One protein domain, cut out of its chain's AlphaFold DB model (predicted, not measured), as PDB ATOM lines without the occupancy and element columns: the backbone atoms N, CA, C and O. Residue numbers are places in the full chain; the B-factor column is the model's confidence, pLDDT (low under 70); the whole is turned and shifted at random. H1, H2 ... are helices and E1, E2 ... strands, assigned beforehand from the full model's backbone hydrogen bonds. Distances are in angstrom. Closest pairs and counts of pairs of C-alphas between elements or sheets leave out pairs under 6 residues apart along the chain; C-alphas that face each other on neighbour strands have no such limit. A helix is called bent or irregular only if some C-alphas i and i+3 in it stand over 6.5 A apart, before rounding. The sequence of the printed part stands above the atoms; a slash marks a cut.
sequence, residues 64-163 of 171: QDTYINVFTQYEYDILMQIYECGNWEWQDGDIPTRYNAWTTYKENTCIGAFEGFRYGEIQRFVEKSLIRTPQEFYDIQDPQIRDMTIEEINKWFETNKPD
ATOM      1  N   GLN A  64     -23.964 -29.874  40.346       88.06
ATOM      2  CA  GLN A  64     -24.953 -28.878  40.772       88.06
ATOM      3  C   GLN A  64     -24.276 -27.652  41.400       88.06
ATOM      4  O   GLN A  64     -23.208 -27.758  42.011       88.06
ATOM      5  N   ASP A  65     -24.882 -26.483  41.180       87.69
ATOM      6  CA  ASP A  65     -24.415 -25.174  41.653       87.69
ATOM      7  C   ASP A  65     -22.944 -24.859  41.324       87.69
ATOM      8  O   ASP A  65     -22.304 -24.038  41.981       87.69
ATOM      9  N   THR A  66     -22.386 -25.497  40.290       93.75
ATOM     10  CA  THR A  66     -21.012 -25.277  39.833       93.75
ATOM     11  C   THR A  66     -21.012 -24.602  38.469       93.75
ATOM     12  O   THR A  66     -21.691 -25.044  37.543       93.75
ATOM     13  N   TYR A  67     -20.218 -23.542  38.338       95.06
ATOM     14  CA  TYR A  67     -20.036 -22.794  37.099       95.06
ATOM     15  C   TYR A  67     -18.561 -22.746  36.718       95.06
ATOM     16  O   TYR A  67     -17.685 -22.566  37.563       95.06
ATOM     17  N   ILE A  68     -18.292 -22.900  35.428       96.00
ATOM     18  CA  ILE A  68     -16.963 -22.886  34.838       96.00
ATOM     19  C   ILE A  68     -16.722 -21.514  34.233       96.00
ATOM     20  O   ILE A  68     -17.407 -21.125  33.288       96.00
ATOM     21  N   ASN A  69     -15.751 -20.784  34.769       95.19
ATOM     22  CA  ASN A  69     -15.308 -19.527  34.187       95.19
ATOM     23  C   ASN A  69     -14.343 -19.798  33.026       95.19
ATOM     24  O   ASN A  69     -13.312 -20.444  33.218       95.19
ATOM     25  N   VAL A  70     -14.673 -19.296  31.838       93.44
ATOM     26  CA  VAL A  70     -13.887 -19.446  30.609       93.44
ATOM     27  C   VAL A  70     -13.350 -18.086  30.166       93.44
ATOM     28  O   VAL A  70     -14.091 -17.195  29.748       93.44
ATOM     29  N   PHE A  71     -12.029 -17.924  30.235       90.50
ATOM     30  CA  PHE A  71     -11.371 -16.637  30.004       90.50
ATOM     31  C   PHE A  71     -11.154 -16.351  28.522       90.50
ATOM     32  O   PHE A  71     -11.097 -15.195  28.103       90.50
ATOM     33  N   THR A  72     -11.044 -17.403  27.715       90.44
ATOM     34  CA  THR A  72     -10.769 -17.302  26.283       90.44
ATOM     35  C   THR A  72     -11.857 -17.970  25.449       90.44
ATOM     36  O   THR A  72     -12.484 -18.943  25.867       90.44
ATOM     37  N   GLN A  73     -12.036 -17.485  24.216       89.94
ATOM     38  CA  GLN A  73     -12.922 -18.116  23.233       89.94
ATOM     39  C   GLN A  73     -12.529 -19.578  22.973       89.94
ATOM     40  O   GLN A  73     -13.396 -20.402  22.710       89.94
ATOM     41  N   TYR A  74     -11.234 -19.899  23.056       90.38
ATOM     42  CA  TYR A  74     -10.715 -21.255  22.884       90.38
ATOM     43  C   TYR A  74     -11.166 -22.197  24.006       90.38
ATOM     44  O   TYR A  74     -11.687 -23.272  23.727       90.38
ATOM     45  N   GLU A  75     -11.028 -21.778  25.267       93.31
ATOM     46  CA  GLU A  75     -11.521 -22.550  26.415       93.31
ATOM     47  C   GLU A  75     -13.037 -22.746  26.350       93.31
ATOM     48  O   GLU A  75     -13.519 -23.847  26.608       93.31
ATOM     49  N   TYR A  76     -13.778 -21.699  25.967       94.62
ATOM     50  CA  TYR A  76     -15.219 -21.795  25.742       94.62
ATOM     51  C   TYR A  76     -15.549 -22.841  24.672       94.62
ATOM     52  O   TYR A  76     -16.387 -23.708  24.904       94.62
ATOM     53  N   ASP A  77     -14.880 -22.789  23.518       93.06
ATOM     54  CA  ASP A  77     -15.183 -23.678  22.395       93.06
ATOM     55  C   ASP A  77     -14.880 -25.145  22.736       93.06
ATOM     56  O   ASP A  77     -15.695 -26.016  22.442       93.06
ATOM     57  N   ILE A  78     -13.771 -25.422  23.438       94.81
ATOM     58  CA  ILE A  78     -13.478 -26.775  23.939       94.81
ATOM     59  C   ILE A  78     -14.558 -27.236  24.917       94.81
ATOM     60  O   ILE A  78     -15.043 -28.363  24.807       94.81
ATOM     61  N   LEU A  79     -14.944 -26.385  25.872       96.06
ATOM     62  CA  LEU A  79     -15.949 -26.748  26.866       96.06
ATOM     63  C   LEU A  79     -17.288 -27.095  26.201       96.06
ATOM     64  O   LEU A  79     -17.912 -28.086  26.574       96.06
ATOM     65  N   MET A  80     -17.700 -26.331  25.184       96.44
ATOM     66  CA  MET A  80     -18.938 -26.602  24.445       96.44
ATOM     67  C   MET A  80     -18.863 -27.932  23.694       96.44
ATOM     68  O   MET A  80     -19.804 -28.718  23.749       96.44
ATOM     69  N   GLN A  81     -17.735 -28.231  23.046       95.62
ATOM     70  CA  GLN A  81     -17.528 -29.517  22.371       95.62
ATOM     71  C   GLN A  81     -17.581 -30.700  23.349       95.62
ATOM     72  O   GLN A  81     -18.195 -31.721  23.052       95.62
ATOM     73  N   ILE A  82     -16.985 -30.551  24.536       96.31
ATOM     74  CA  ILE A  82     -17.045 -31.557  25.603       96.31
ATOM     75  C   ILE A  82     -18.488 -31.780  26.059       96.31
ATOM     76  O   ILE A  82     -18.905 -32.929  26.186       96.31
ATOM     77  N   TYR A  83     -19.249 -30.708  26.300       96.31
ATOM     78  CA  TYR A  83     -20.650 -30.811  26.716       96.31
ATOM     79  C   TYR A  83     -21.511 -31.472  25.645       96.31
ATOM     80  O   TYR A  83     -22.330 -32.325  25.972       96.31
ATOM     81  N   GLU A  84     -21.270 -31.162  24.371       95.81
ATOM     82  CA  GLU A  84     -21.987 -31.800  23.270       95.81
ATOM     83  C   GLU A  84     -21.664 -33.297  23.179       95.81
ATOM     84  O   GLU A  84     -22.569 -34.117  23.054       95.81
ATOM     85  N   CYS A  85     -20.391 -33.681  23.331       95.62
ATOM     86  CA  CYS A  85     -19.997 -35.088  23.453       95.62
ATOM     87  C   CYS A  85     -20.588 -35.764  24.703       95.62
ATOM     88  O   CYS A  85     -20.758 -36.981  24.717       95.62
ATOM     89  N   GLY A  86     -20.895 -34.993  25.748       95.25
ATOM     90  CA  GLY A  86     -21.609 -35.430  26.947       95.25
ATOM     91  C   GLY A  86     -23.126 -35.519  26.794       95.25
ATOM     92  O   GLY A  86     -23.799 -35.824  27.775       95.25
ATOM     93  N   ASN A  87     -23.656 -35.227  25.600       94.44
ATOM     94  CA  ASN A  87     -25.084 -35.099  25.318       94.44
ATOM     95  C   ASN A  87     -25.803 -34.126  26.271       94.44
ATOM     96  O   ASN A  87     -26.958 -34.337  26.627       94.44
ATOM     97  N   TRP A  88     -25.099 -33.090  26.731       95.19
ATOM     98  CA  TRP A  88     -25.701 -32.013  27.507       95.19
ATOM     99  C   TRP A  88     -26.270 -30.958  26.574       95.19
ATOM    100  O   TRP A  88     -25.726 -30.704  25.502       95.19
ATOM    101  N   GLU A  89     -27.322 -30.297  27.032       94.25
ATOM    102  CA  GLU A  89     -28.020 -29.250  26.294       94.25
ATOM    103  C   GLU A  89     -28.077 -27.968  27.127       94.25
ATOM    104  O   GLU A  89     -27.997 -27.990  28.364       94.25
ATOM    105  N   TRP A  90     -28.222 -26.841  26.434       92.75
ATOM    106  CA  TRP A  90     -28.620 -25.589  27.058       92.75
ATOM    107  C   TRP A  90     -30.009 -25.731  27.689       92.75
ATOM    108  O   TRP A  90     -30.794 -26.615  27.352       92.75
ATOM    109  N   GLN A  91     -30.350 -24.832  28.610       88.69
ATOM    110  CA  GLN A  91     -31.658 -24.844  29.272       88.69
ATOM    111  C   GLN A  91     -32.864 -24.745  28.304       88.69
ATOM    112  O   GLN A  91     -33.974 -25.128  28.665       88.69
ATOM    113  N   ASP A  92     -32.672 -24.196  27.105       85.56
ATOM    114  CA  ASP A  92     -33.676 -24.078  26.042       85.56
ATOM    115  C   ASP A  92     -33.680 -25.264  25.056       85.56
ATOM    116  O   ASP A  92     -34.492 -25.274  24.132       85.56
ATOM    117  N   GLY A  93     -32.839 -26.280  25.281       87.44
ATOM    118  CA  GLY A  93     -32.750 -27.496  24.463       87.44
ATOM    119  C   GLY A  93     -31.812 -27.382  23.260       87.44
ATOM    120  O   GLY A  93     -31.704 -28.323  22.475       87.44
ATOM    121  N   ASP A  94     -31.120 -26.253  23.084       89.31
ATOM    122  CA  ASP A  94     -30.114 -26.136  22.032       89.31
ATOM    123  C   ASP A  94     -28.846 -26.930  22.379       89.31
ATOM    124  O   ASP A  94     -28.428 -27.032  23.539       89.31
ATOM    125  N   ILE A  95     -28.170 -27.456  21.351       92.56
ATOM    126  CA  ILE A  95     -26.876 -28.118  21.546       92.56
ATOM    127  C   ILE A  95     -25.784 -27.092  21.900       92.56
ATOM    128  O   ILE A  95     -25.802 -25.962  21.391       92.56
ATOM    129  N   PRO A  96     -24.772 -27.478  22.696       94.25
ATOM    130  CA  PRO A  96     -23.781 -26.551  23.238       94.25
ATOM    131  C   PRO A  96     -23.071 -25.696  22.181       94.25
ATOM    132  O   PRO A  96     -22.947 -24.481  22.341       94.25
ATOM    133  N   THR A  97     -22.659 -26.292  21.058       93.19
ATOM    134  CA  THR A  97     -21.870 -25.588  20.035       93.19
ATOM    135  C   THR A  97     -22.683 -24.668  19.110       93.19
ATOM    136  O   THR A  97     -22.105 -23.861  18.371       93.19
ATOM    137  N   ARG A  98     -24.023 -24.699  19.172       89.06
ATOM    138  CA  ARG A  98     -24.899 -23.825  18.363       89.06
ATOM    139  C   ARG A  98     -25.095 -22.423  18.930       89.06
ATOM    140  O   ARG A  98     -25.672 -21.574  18.251       89.06
ATOM    141  N   TYR A  99     -24.568 -22.142  20.118       85.94
ATOM    142  CA  TYR A  99     -24.667 -20.832  20.753       85.94
ATOM    143  C   TYR A  99     -23.301 -20.321  21.233       85.94
ATOM    144  O   TYR A  99     -22.416 -21.093  21.610       85.94
ATOM    145  N   ASN A 100     -23.106 -18.997  21.212       88.69
ATOM    146  CA  ASN A 100     -21.858 -18.357  21.635       88.69
ATOM    147  C   ASN A 100     -22.083 -17.286  22.711       88.69
ATOM    148  O   ASN A 100     -22.027 -16.085  22.431       88.69
ATOM    149  N   ALA A 101     -22.255 -17.734  23.955       88.75
ATOM    150  CA  ALA A 101     -22.338 -16.865  25.129       88.75
ATOM    151  C   ALA A 101     -21.073 -16.010  25.329       88.75
ATOM    152  O   ALA A 101     -21.140 -14.897  25.859       88.75
ATOM    153  N   TRP A 102     -19.913 -16.510  24.885       92.00
ATOM    154  CA  TRP A 102     -18.635 -15.830  25.071       92.00
ATOM    155  C   TRP A 102     -18.574 -14.491  24.337       92.00
ATOM    156  O   TRP A 102     -17.947 -13.544  24.807       92.00
ATOM    157  N   THR A 103     -19.271 -14.347  23.205       89.69
ATOM    158  CA  THR A 103     -19.320 -13.060  22.489       89.69
ATOM    159  C   THR A 103     -19.927 -11.927  23.313       89.69
ATOM    160  O   THR A 103     -19.536 -10.778  23.104       89.69
ATOM    161  N   THR A 104     -20.812 -12.253  24.259       88.69
ATOM    162  CA  THR A 104     -21.505 -11.298  25.127       88.69
ATOM    163  C   THR A 104     -20.664 -10.909  26.340       88.69
ATOM    164  O   THR A 104     -20.472  -9.720  26.580       88.69
ATOM    165  N   TYR A 105     -20.149 -11.888  27.093       89.69
ATOM    166  CA  TYR A 105     -19.497 -11.641  28.391       89.69
ATOM    167  C   TYR A 105     -17.966 -11.753  28.365       89.69
ATOM    168  O   TYR A 105     -17.312 -11.396  29.347       89.69
ATOM    169  N   LYS A 106     -17.383 -12.210  27.249       92.25
ATOM    170  CA  LYS A 106     -15.933 -12.336  27.036       92.25
ATOM    171  C   LYS A 106     -15.265 -13.116  28.169       92.25
ATOM    172  O   LYS A 106     -15.760 -14.167  28.562       92.25
ATOM    173  N   GLU A 107     -14.163 -12.615  28.712       91.00
ATOM    174  CA  GLU A 107     -13.418 -13.241  29.810       91.00
ATOM    175  C   GLU A 107     -14.196 -13.425  31.124       91.00
ATOM    176  O   GLU A 107     -13.694 -14.072  32.037       91.00
ATOM    177  N   ASN A 108     -15.381 -12.821  31.250       91.19
ATOM    178  CA  ASN A 108     -16.228 -12.944  32.431       91.19
ATOM    179  C   ASN A 108     -17.284 -14.041  32.253       91.19
ATOM    180  O   ASN A 108     -18.152 -14.189  33.111       91.19
ATOM    181  N   THR A 109     -17.257 -14.775  31.140       94.12
ATOM    182  CA  THR A 109     -18.246 -15.804  30.825       94.12
ATOM    183  C   THR A 109     -18.124 -16.982  31.784       94.12
ATOM    184  O   THR A 109     -17.087 -17.632  31.869       94.12
ATOM    185  N   CYS A 110     -19.217 -17.301  32.463       94.62
ATOM    186  CA  CYS A 110     -19.376 -18.494  33.282       94.62
ATOM    187  C   CYS A 110     -20.454 -19.399  32.690       94.62
ATOM    188  O   CYS A 110     -21.528 -18.915  32.330       94.62
ATOM    189  N   ILE A 111     -20.180 -20.702  32.627       95.81
ATOM    190  CA  ILE A 111     -21.072 -21.728  32.074       95.81
ATOM    191  C   ILE A 111     -21.368 -22.778  33.143       95.81
ATOM    192  O   ILE A 111     -20.446 -23.264  33.790       95.81
ATOM    193  N   GLY A 112     -22.633 -23.132  33.353       95.00
ATOM    194  CA  GLY A 112     -23.014 -24.173  34.311       95.00
ATOM    195  C   GLY A 112     -22.426 -25.541  33.950       95.00
ATOM    196  O   GLY A 112     -22.376 -25.910  32.782       95.00
ATOM    197  N   ALA A 113     -22.002 -26.299  34.961       94.56
ATOM    198  CA  ALA A 113     -21.422 -27.635  34.814       94.56
ATOM    199  C   ALA A 113     -22.445 -28.759  35.071       94.56
ATOM    200  O   ALA A 113     -22.136 -29.741  35.746       94.56
ATOM    201  N   PHE A 114     -23.668 -28.603  34.567       90.94
ATOM    202  CA  PHE A 114     -24.784 -29.538  34.745       90.94
ATOM    203  C   PHE A 114     -25.675 -29.575  33.494       90.94
ATOM    204  O   PHE A 114     -25.646 -28.657  32.689       90.94
ATOM    205  N   GLU A 115     -26.477 -30.620  33.304       83.75
ATOM    206  CA  GLU A 115     -27.397 -30.725  32.156       83.75
ATOM    207  C   GLU A 115     -28.512 -29.660  32.211       83.75
ATOM    208  O   GLU A 115     -29.035 -29.364  33.288       83.75
ATOM    209  N   GLY A 116     -28.869 -29.056  31.071       85.31
ATOM    210  CA  GLY A 116     -29.757 -27.888  31.037       85.31
ATOM    211  C   GLY A 116     -29.066 -26.628  31.569       85.31
ATOM    212  O   GLY A 116     -29.688 -25.805  32.253       85.31
ATOM    213  N   PHE A 117     -27.756 -26.505  31.324       88.12
ATOM    214  CA  PHE A 117     -26.933 -25.445  31.898       88.12
ATOM    215  C   PHE A 117     -27.334 -24.060  31.395       88.12
ATOM    216  O   PHE A 117     -27.923 -23.857  30.331       88.12
ATOM    217  N   ARG A 118     -26.956 -23.071  32.204       91.38
ATOM    218  CA  ARG A 118     -27.106 -21.645  31.920       91.38
ATOM    219  C   ARG A 118     -25.737 -20.991  31.821       91.38
ATOM    220  O   ARG A 118     -24.742 -21.532  32.302       91.38
ATOM    221  N   TYR A 119     -25.712 -19.790  31.267       93.00
ATOM    222  CA  TYR A 119     -24.526 -18.948  31.205       93.00
ATOM    223  C   TYR A 119     -24.788 -17.577  31.827       93.00
ATOM    224  O   TYR A 119     -25.930 -17.183  32.073       93.00
ATOM    225  N   GLY A 120     -23.719 -16.836  32.081       91.12
ATOM    226  CA  GLY A 120     -23.793 -15.448  32.517       91.12
ATOM    227  C   GLY A 120     -22.418 -14.888  32.838       91.12
ATOM    228  O   GLY A 120     -21.410 -15.580  32.720       91.12
ATOM    229  N   GLU A 121     -22.381 -13.635  33.267       91.81
ATOM    230  CA  GLU A 121     -21.165 -13.024  33.794       91.81
ATOM    231  C   GLU A 121     -20.824 -13.558  35.195       91.81
ATOM    232  O   GLU A 121     -21.709 -13.807  36.015       91.81
ATOM    233  N   ILE A 122     -19.531 -13.678  35.494       88.25
ATOM    234  CA  ILE A 122     -18.998 -14.217  36.752       88.25
ATOM    235  C   ILE A 122     -19.619 -13.584  38.006       88.25
ATOM    236  O   ILE A 122     -19.935 -14.289  38.964       88.25
ATOM    237  N   GLN A 123     -19.869 -12.270  37.985       86.44
ATOM    238  CA  GLN A 123     -20.422 -11.519  39.118       86.44
ATOM    239  C   GLN A 123     -21.813 -12.011  39.546       86.44
ATOM    240  O   GLN A 123     -22.179 -11.870  40.707       86.44
ATOM    241  N   ARG A 124     -22.578 -12.647  38.651       86.19
ATOM    242  CA  ARG A 124     -23.902 -13.194  38.992       86.19
ATOM    243  C   ARG A 124     -23.841 -14.467  39.829       86.19
ATOM    244  O   ARG A 124     -24.841 -14.820  40.451       86.19
ATOM    245  N   PHE A 125     -22.707 -15.166  39.820       84.62
ATOM    246  CA  PHE A 125     -22.594 -16.520  40.370       84.62
ATOM    247  C   PHE A 125     -21.675 -16.615  41.589       84.62
ATOM    248  O   PHE A 125     -21.847 -17.514  42.402       84.62
ATOM    249  N   VAL A 126     -20.743 -15.678  41.753       79.69
ATOM    250  CA  VAL A 126     -19.735 -15.665  42.835       79.69
ATOM    251  C   VAL A 126     -20.293 -15.796  44.256       79.69
ATOM    252  O   VAL A 126     -19.609 -16.339  45.112       79.69
ATOM    253  N   GLU A 127     -21.514 -15.329  44.522       77.06
ATOM    254  CA  GLU A 127     -22.121 -15.396  45.861       77.06
ATOM    255  C   GLU A 127     -22.937 -16.672  46.107       77.06
ATOM    256  O   GLU A 127     -23.229 -17.009  47.253       77.06
ATOM    257  N   LYS A 128     -23.358 -17.360  45.041       79.12
ATOM    258  CA  LYS A 128     -24.378 -18.424  45.104       79.12
ATOM    259  C   LYS A 128     -23.888 -19.772  44.599       79.12
ATOM    260  O   LYS A 128     -24.556 -20.774  44.826       79.12
ATOM    261  N   SER A 129     -22.743 -19.788  43.930       85.94
ATOM    262  CA  SER A 129     -22.271 -20.938  43.180       85.94
ATOM    263  C   SER A 129     -20.779 -21.158  43.376       85.94
ATOM    264  O   SER A 129     -20.005 -20.229  43.612       85.94
ATOM    265  N   LEU A 130     -20.351 -22.403  43.195       88.44
ATOM    266  CA  LEU A 130     -18.943 -22.746  43.131       88.44
ATOM    267  C   LEU A 130     -18.384 -22.380  41.754       88.44
ATOM    268  O   LEU A 130     -18.790 -22.950  40.742       88.44
ATOM    269  N   ILE A 131     -17.424 -21.458  41.714       87.94
ATOM    270  CA  ILE A 131     -16.729 -21.104  40.475       87.94
ATOM    271  C   ILE A 131     -15.480 -21.963  40.333       87.94
ATOM    272  O   ILE A 131     -14.622 -21.983  41.215       87.94
ATOM    273  N   ARG A 132     -15.376 -22.658  39.204       91.44
ATOM    274  CA  ARG A 132     -14.215 -23.461  38.824       91.44
ATOM    275  C   ARG A 132     -13.652 -22.995  37.496       91.44
ATOM    276  O   ARG A 132     -14.289 -22.295  36.714       91.44
ATOM    277  N   THR A 133     -12.429 -23.410  37.249       91.62
ATOM    278  CA  THR A 133     -11.734 -23.242  35.980       91.62
ATOM    279  C   THR A 133     -11.959 -24.471  35.092       91.62
ATOM    280  O   THR A 133     -12.333 -25.528  35.610       91.62
ATOM    281  N   PRO A 134     -11.710 -24.387  33.772       93.50
ATOM    282  CA  PRO A 134     -11.882 -25.534  32.883       93.50
ATOM    283  C   PRO A 134     -11.013 -26.719  33.310       93.50
ATOM    284  O   PRO A 134     -11.502 -27.838  33.374       93.50
ATOM    285  N   GLN A 135      -9.766 -26.464  33.721       91.25
ATOM    286  CA  GLN A 135      -8.870 -27.517  34.201       91.25
ATOM    287  C   GLN A 135      -9.420 -28.234  35.440       91.25
ATOM    288  O   GLN A 135      -9.460 -29.457  35.466       91.25
ATOM    289  N   GLU A 136      -9.900 -27.493  36.442       93.25
ATOM    290  CA  GLU A 136     -10.484 -28.106  37.643       93.25
ATOM    291  C   GLU A 136     -11.727 -28.932  37.310       93.25
ATOM    292  O   GLU A 136     -11.985 -29.947  37.953       93.25
ATOM    293  N   PHE A 137     -12.508 -28.508  36.313       95.38
ATOM    294  CA  PHE A 137     -13.607 -29.315  35.801       95.38
ATOM    295  C   PHE A 137     -13.095 -30.605  35.153       95.38
ATOM    296  O   PHE A 137     -13.589 -31.676  35.496       95.38
ATOM    297  N   TYR A 138     -12.086 -30.533  34.282       94.06
ATOM    298  CA  TYR A 138     -11.507 -31.709  33.622       94.06
ATOM    299  C   TYR A 138     -10.954 -32.720  34.632       94.06
ATOM    300  O   TYR A 138     -11.258 -33.907  34.528       94.06
ATOM    301  N   ASP A 139     -10.264 -32.246  35.671       93.31
ATOM    302  CA  ASP A 139      -9.716 -33.090  36.737       93.31
ATOM    303  C   ASP A 139     -10.820 -33.858  37.495       93.31
ATOM    304  O   ASP A 139     -10.654 -35.027  37.847       93.31
ATOM    305  N   ILE A 140     -11.989 -33.242  37.713       94.12
ATOM    306  CA  ILE A 140     -13.148 -33.892  38.361       94.12
ATOM    307  C   ILE A 140     -13.779 -34.965  37.456       94.12
ATOM    308  O   ILE A 140     -14.327 -35.970  37.940       94.12
ATOM    309  N   GLN A 141     -13.707 -34.762  36.141       93.69
ATOM    310  CA  GLN A 141     -14.237 -35.684  35.139       93.69
ATOM    311  C   GLN A 141     -13.299 -36.864  34.844       93.69
ATOM    312  O   GLN A 141     -13.669 -37.731  34.049       93.69
ATOM    313  N   ASP A 142     -12.130 -36.965  35.491       87.38
ATOM    314  CA  ASP A 142     -11.249 -38.131  35.356       87.38
ATOM    315  C   ASP A 142     -12.023 -39.445  35.649       87.38
ATOM    316  O   ASP A 142     -12.861 -39.498  36.569       87.38
ATOM    317  N   PRO A 143     -11.806 -40.505  34.842       88.00
ATOM    318  CA  PRO A 143     -10.829 -40.623  33.747       88.00
ATOM    319  C   PRO A 143     -11.299 -40.156  32.363       88.00
ATOM    320  O   PRO A 143     -10.582 -40.365  31.387       88.00
ATOM    321  N   GLN A 144     -12.490 -39.571  32.239       88.25
ATOM    322  CA  GLN A 144     -13.107 -39.342  30.932       88.25
ATOM    323  C   GLN A 144     -12.521 -38.160  30.168       88.25
ATOM    324  O   GLN A 144     -12.349 -38.254  28.952       88.25
ATOM    325  N   ILE A 145     -12.181 -37.075  30.863       91.06
ATOM    326  CA  ILE A 145     -11.572 -35.902  30.238       91.06
ATOM    327  C   ILE A 145     -10.096 -35.846  30.610       91.06
ATOM    328  O   ILE A 145      -9.730 -35.549  31.742       91.06
ATOM    329  N   ARG A 146      -9.251 -36.134  29.625       89.88
ATOM    330  CA  ARG A 146      -7.791 -35.997  29.671       89.88
ATOM    331  C   ARG A 146      -7.326 -35.318  28.391       89.88
ATOM    332  O   ARG A 146      -8.081 -35.280  27.421       89.88
ATOM    333  N   ASP A 147      -6.073 -34.878  28.351       87.38
ATOM    334  CA  ASP A 147      -5.497 -34.196  27.183       87.38
ATOM    335  C   ASP A 147      -5.728 -34.969  25.875       87.38
ATOM    336  O   ASP A 147      -6.239 -34.406  24.912       87.38
ATOM    337  N   MET A 148      -5.480 -36.285  25.864       87.94
ATOM    338  CA  MET A 148      -5.727 -37.122  24.677       87.94
ATOM    339  C   MET A 148      -7.211 -37.155  24.274       87.94
ATOM    340  O   MET A 148      -7.524 -37.129  23.088       87.94
ATOM    341  N   THR A 149      -8.138 -37.176  25.238       90.88
ATOM    342  CA  THR A 149      -9.581 -37.110  24.955       90.88
ATOM    343  C   THR A 149      -9.939 -35.773  24.308       90.88
ATOM    344  O   THR A 149     -10.654 -35.740  23.310       90.88
ATOM    345  N   ILE A 150      -9.420 -34.670  24.855       92.62
ATOM    346  CA  ILE A 150      -9.656 -33.317  24.339       92.62
ATOM    347  C   ILE A 150      -9.098 -33.188  22.917       92.62
ATOM    348  O   ILE A 150      -9.780 -32.672  22.033       92.62
ATOM    349  N   GLU A 151      -7.890 -33.696  22.665       90.88
ATOM    350  CA  GLU A 151      -7.281 -33.726  21.330       90.88
ATOM    351  C   GLU A 151      -8.149 -34.483  20.319       90.88
ATOM    352  O   GLU A 151      -8.349 -34.020  19.193       90.88
ATOM    353  N   GLU A 152      -8.702 -35.629  20.707       91.94
ATOM    354  CA  GLU A 152      -9.557 -36.423  19.831       91.94
ATOM    355  C   GLU A 152     -10.914 -35.787  19.542       91.94
ATOM    356  O   GLU A 152     -11.386 -35.857  18.402       91.94
ATOM    357  N   ILE A 153     -11.524 -35.161  20.549       93.81
ATOM    358  CA  ILE A 153     -12.761 -34.389  20.396       93.81
ATOM    359  C   ILE A 153     -12.513 -33.238  19.425       93.81
ATOM    360  O   ILE A 153     -13.168 -33.167  18.384       93.81
ATOM    361  N   ASN A 154     -11.491 -32.420  19.694       92.00
ATOM    362  CA  ASN A 154     -11.113 -31.303  18.832       92.00
ATOM    363  C   ASN A 154     -10.864 -31.774  17.393       92.00
ATOM    364  O   ASN A 154     -11.380 -31.185  16.443       92.00
ATOM    365  N   LYS A 155     -10.128 -32.878  17.210       91.69
ATOM    366  CA  LYS A 155      -9.865 -33.450  15.884       91.69
ATOM    367  C   LYS A 155     -11.150 -33.856  15.163       91.69
ATOM    368  O   LYS A 155     -11.271 -33.593  13.963       91.69
ATOM    369  N   TRP A 156     -12.096 -34.499  15.849       93.69
ATOM    370  CA  TRP A 156     -13.378 -34.872  15.245       93.69
ATOM    371  C   TRP A 156     -14.164 -33.633  14.805       93.69
ATOM    372  O   TRP A 156     -14.620 -33.581  13.661       93.69
ATOM    373  N   PHE A 157     -14.249 -32.612  15.659       92.00
ATOM    374  CA  PHE A 157     -14.948 -31.370  15.346       92.00
ATOM    375  C   PHE A 157     -14.289 -30.612  14.183       92.00
ATOM    376  O   PHE A 157     -14.991 -30.163  13.276       92.00
ATOM    377  N   GLU A 158     -12.957 -30.514  14.128       90.00
ATOM    378  CA  GLU A 158     -12.248 -29.908  12.987       90.00
ATOM    379  C   GLU A 158     -12.431 -30.678  11.675       90.00
ATOM    380  O   GLU A 158     -12.546 -30.057  10.615       90.00
ATOM    381  N   THR A 159     -12.496 -32.008  11.741       89.56
ATOM    382  CA  THR A 159     -12.667 -32.860  10.555       89.56
ATOM    383  C   THR A 159     -14.081 -32.747   9.989       89.56
ATOM    384  O   THR A 159     -14.246 -32.547   8.788       89.56
ATOM    385  N   ASN A 160     -15.098 -32.852  10.848       88.88
ATOM    386  CA  ASN A 160     -16.495 -32.949  10.418       88.88
ATOM    387  C   ASN A 160     -17.173 -31.591  10.242       88.88
ATOM    388  O   ASN A 160     -18.162 -31.492   9.524       88.88
ATOM    389  N   LYS A 161     -16.641 -30.540  10.876       84.50
ATOM    390  CA  LYS A 161     -17.173 -29.173  10.819       84.50
ATOM    391  C   LYS A 161     -18.701 -29.092  10.992       84.50
ATOM    392  O   LYS A 161     -19.358 -28.491  10.142       84.50
ATOM    393  N   PRO A 162     -19.266 -29.638  12.088       82.00
ATOM    394  CA  PRO A 162     -20.679 -29.427  12.387       82.00
ATOM    395  C   PRO A 162     -20.976 -27.927  12.564       82.00
ATOM    396  O   PRO A 162     -20.046 -27.121  12.705       82.00
ATOM    397  N   ASP A 163     -22.262 -27.552  12.553       77.94
ATOM    398  CA  ASP A 163     -22.693 -26.175  12.832       77.94
ATOM    399  C   ASP A 163     -22.191 -25.746  14.219       77.94
ATOM    400  O   ASP A 163     -22.620 -26.280  15.237       77.94
TER     401      ASP A 163
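What this domain is: This is residues 64 to 163 of the 171 residues of an uncharacterized protein of Archaeon GW2011_AR13 (UniProt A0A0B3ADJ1). A small, strongly twisted sheet of four short strands has helix H1 over one face and H3 over the same face, with short H2 packed beside E3 and E1. On the side of H1 away from the sheet, H4 crosses H1 nearly at right angles, leaving H1 in the middle. The printed part has 100 residues, with four named helices and four named strands in the order E1 H1 H2 E2 E3 E4 H3 H4; the sheet runs E3 E2 E1 E4 and is mixed, as is the class, helices and strands. It is compact, with a radius of gyration of the C-alphas of 12.8 A and spans of 39 by 28 by 23 A.

How they stand to each other: Begin at E1, residues 66 to 70, an inner strand. Its parallel neighbour is E4, residues 130 to 132; look for N 67 and O 130, within hydrogen-bond range at 2.9 A. E2, residues 109 to 112, is antiparallel to E1, with N 68 and O 111 at 2.7 A. E2 and E3, residues 119 to 121, form a hairpin, with N 110 and O 120 at 2.8 A. H1, residues 73 to 85, is on the sheet over E1, at a height of 10.6 A. H3, residues 134 to 140, is on the same face at a height of 10.1 A; with H1 and the sheet it makes two layers, helices on one face of a sheet. The closest C-alphas of H3 and E1 are those of Pro 134 and Ile 68, 6.1 A apart. H2, residues 102 to 108, is irregular, C-alphas 104 and 107 being 9.5 A apart. H1, with residues 73 to 76 alone, only just touches H2, with 3 pairs of C-alphas within 8 A, the closest Gln 73 and Trp 102 at 6.4 A. H4, residues 147 to 160, touches H1 about perpendicular at 86 degrees, the closest C-alphas being those of Gln 81 and Ile 153, 7.1 A apart. In H1, H3 and H4 every O i to N i+4 pair is within hydrogen-bond range; in H2 1 of 3 is, and 1 of 4 O i to N i+3 pairs.

Where its parts are: Find C-alpha 66 at (-21.012, -25.277, 39.833), where E1 begins its 13.0 A. H1 begins at C-alpha 73 (-12.922, -18.116, 23.233) and spans 18.4 A. H4 spans 20.1 A and ends at C-alpha 160 (-16.495, -32.949, 10.418).

The domain as a whole: The C-alphas farthest apart, Glu 127 and Thr 159, are 40.5 A apart. The printed part has no cut. The link from H1 to H2, residues 86 to 101, is long. Residues 139 to 144, of which 139 and 140 belong to H3, stand free. No printed residue is under 70 in pLDDT.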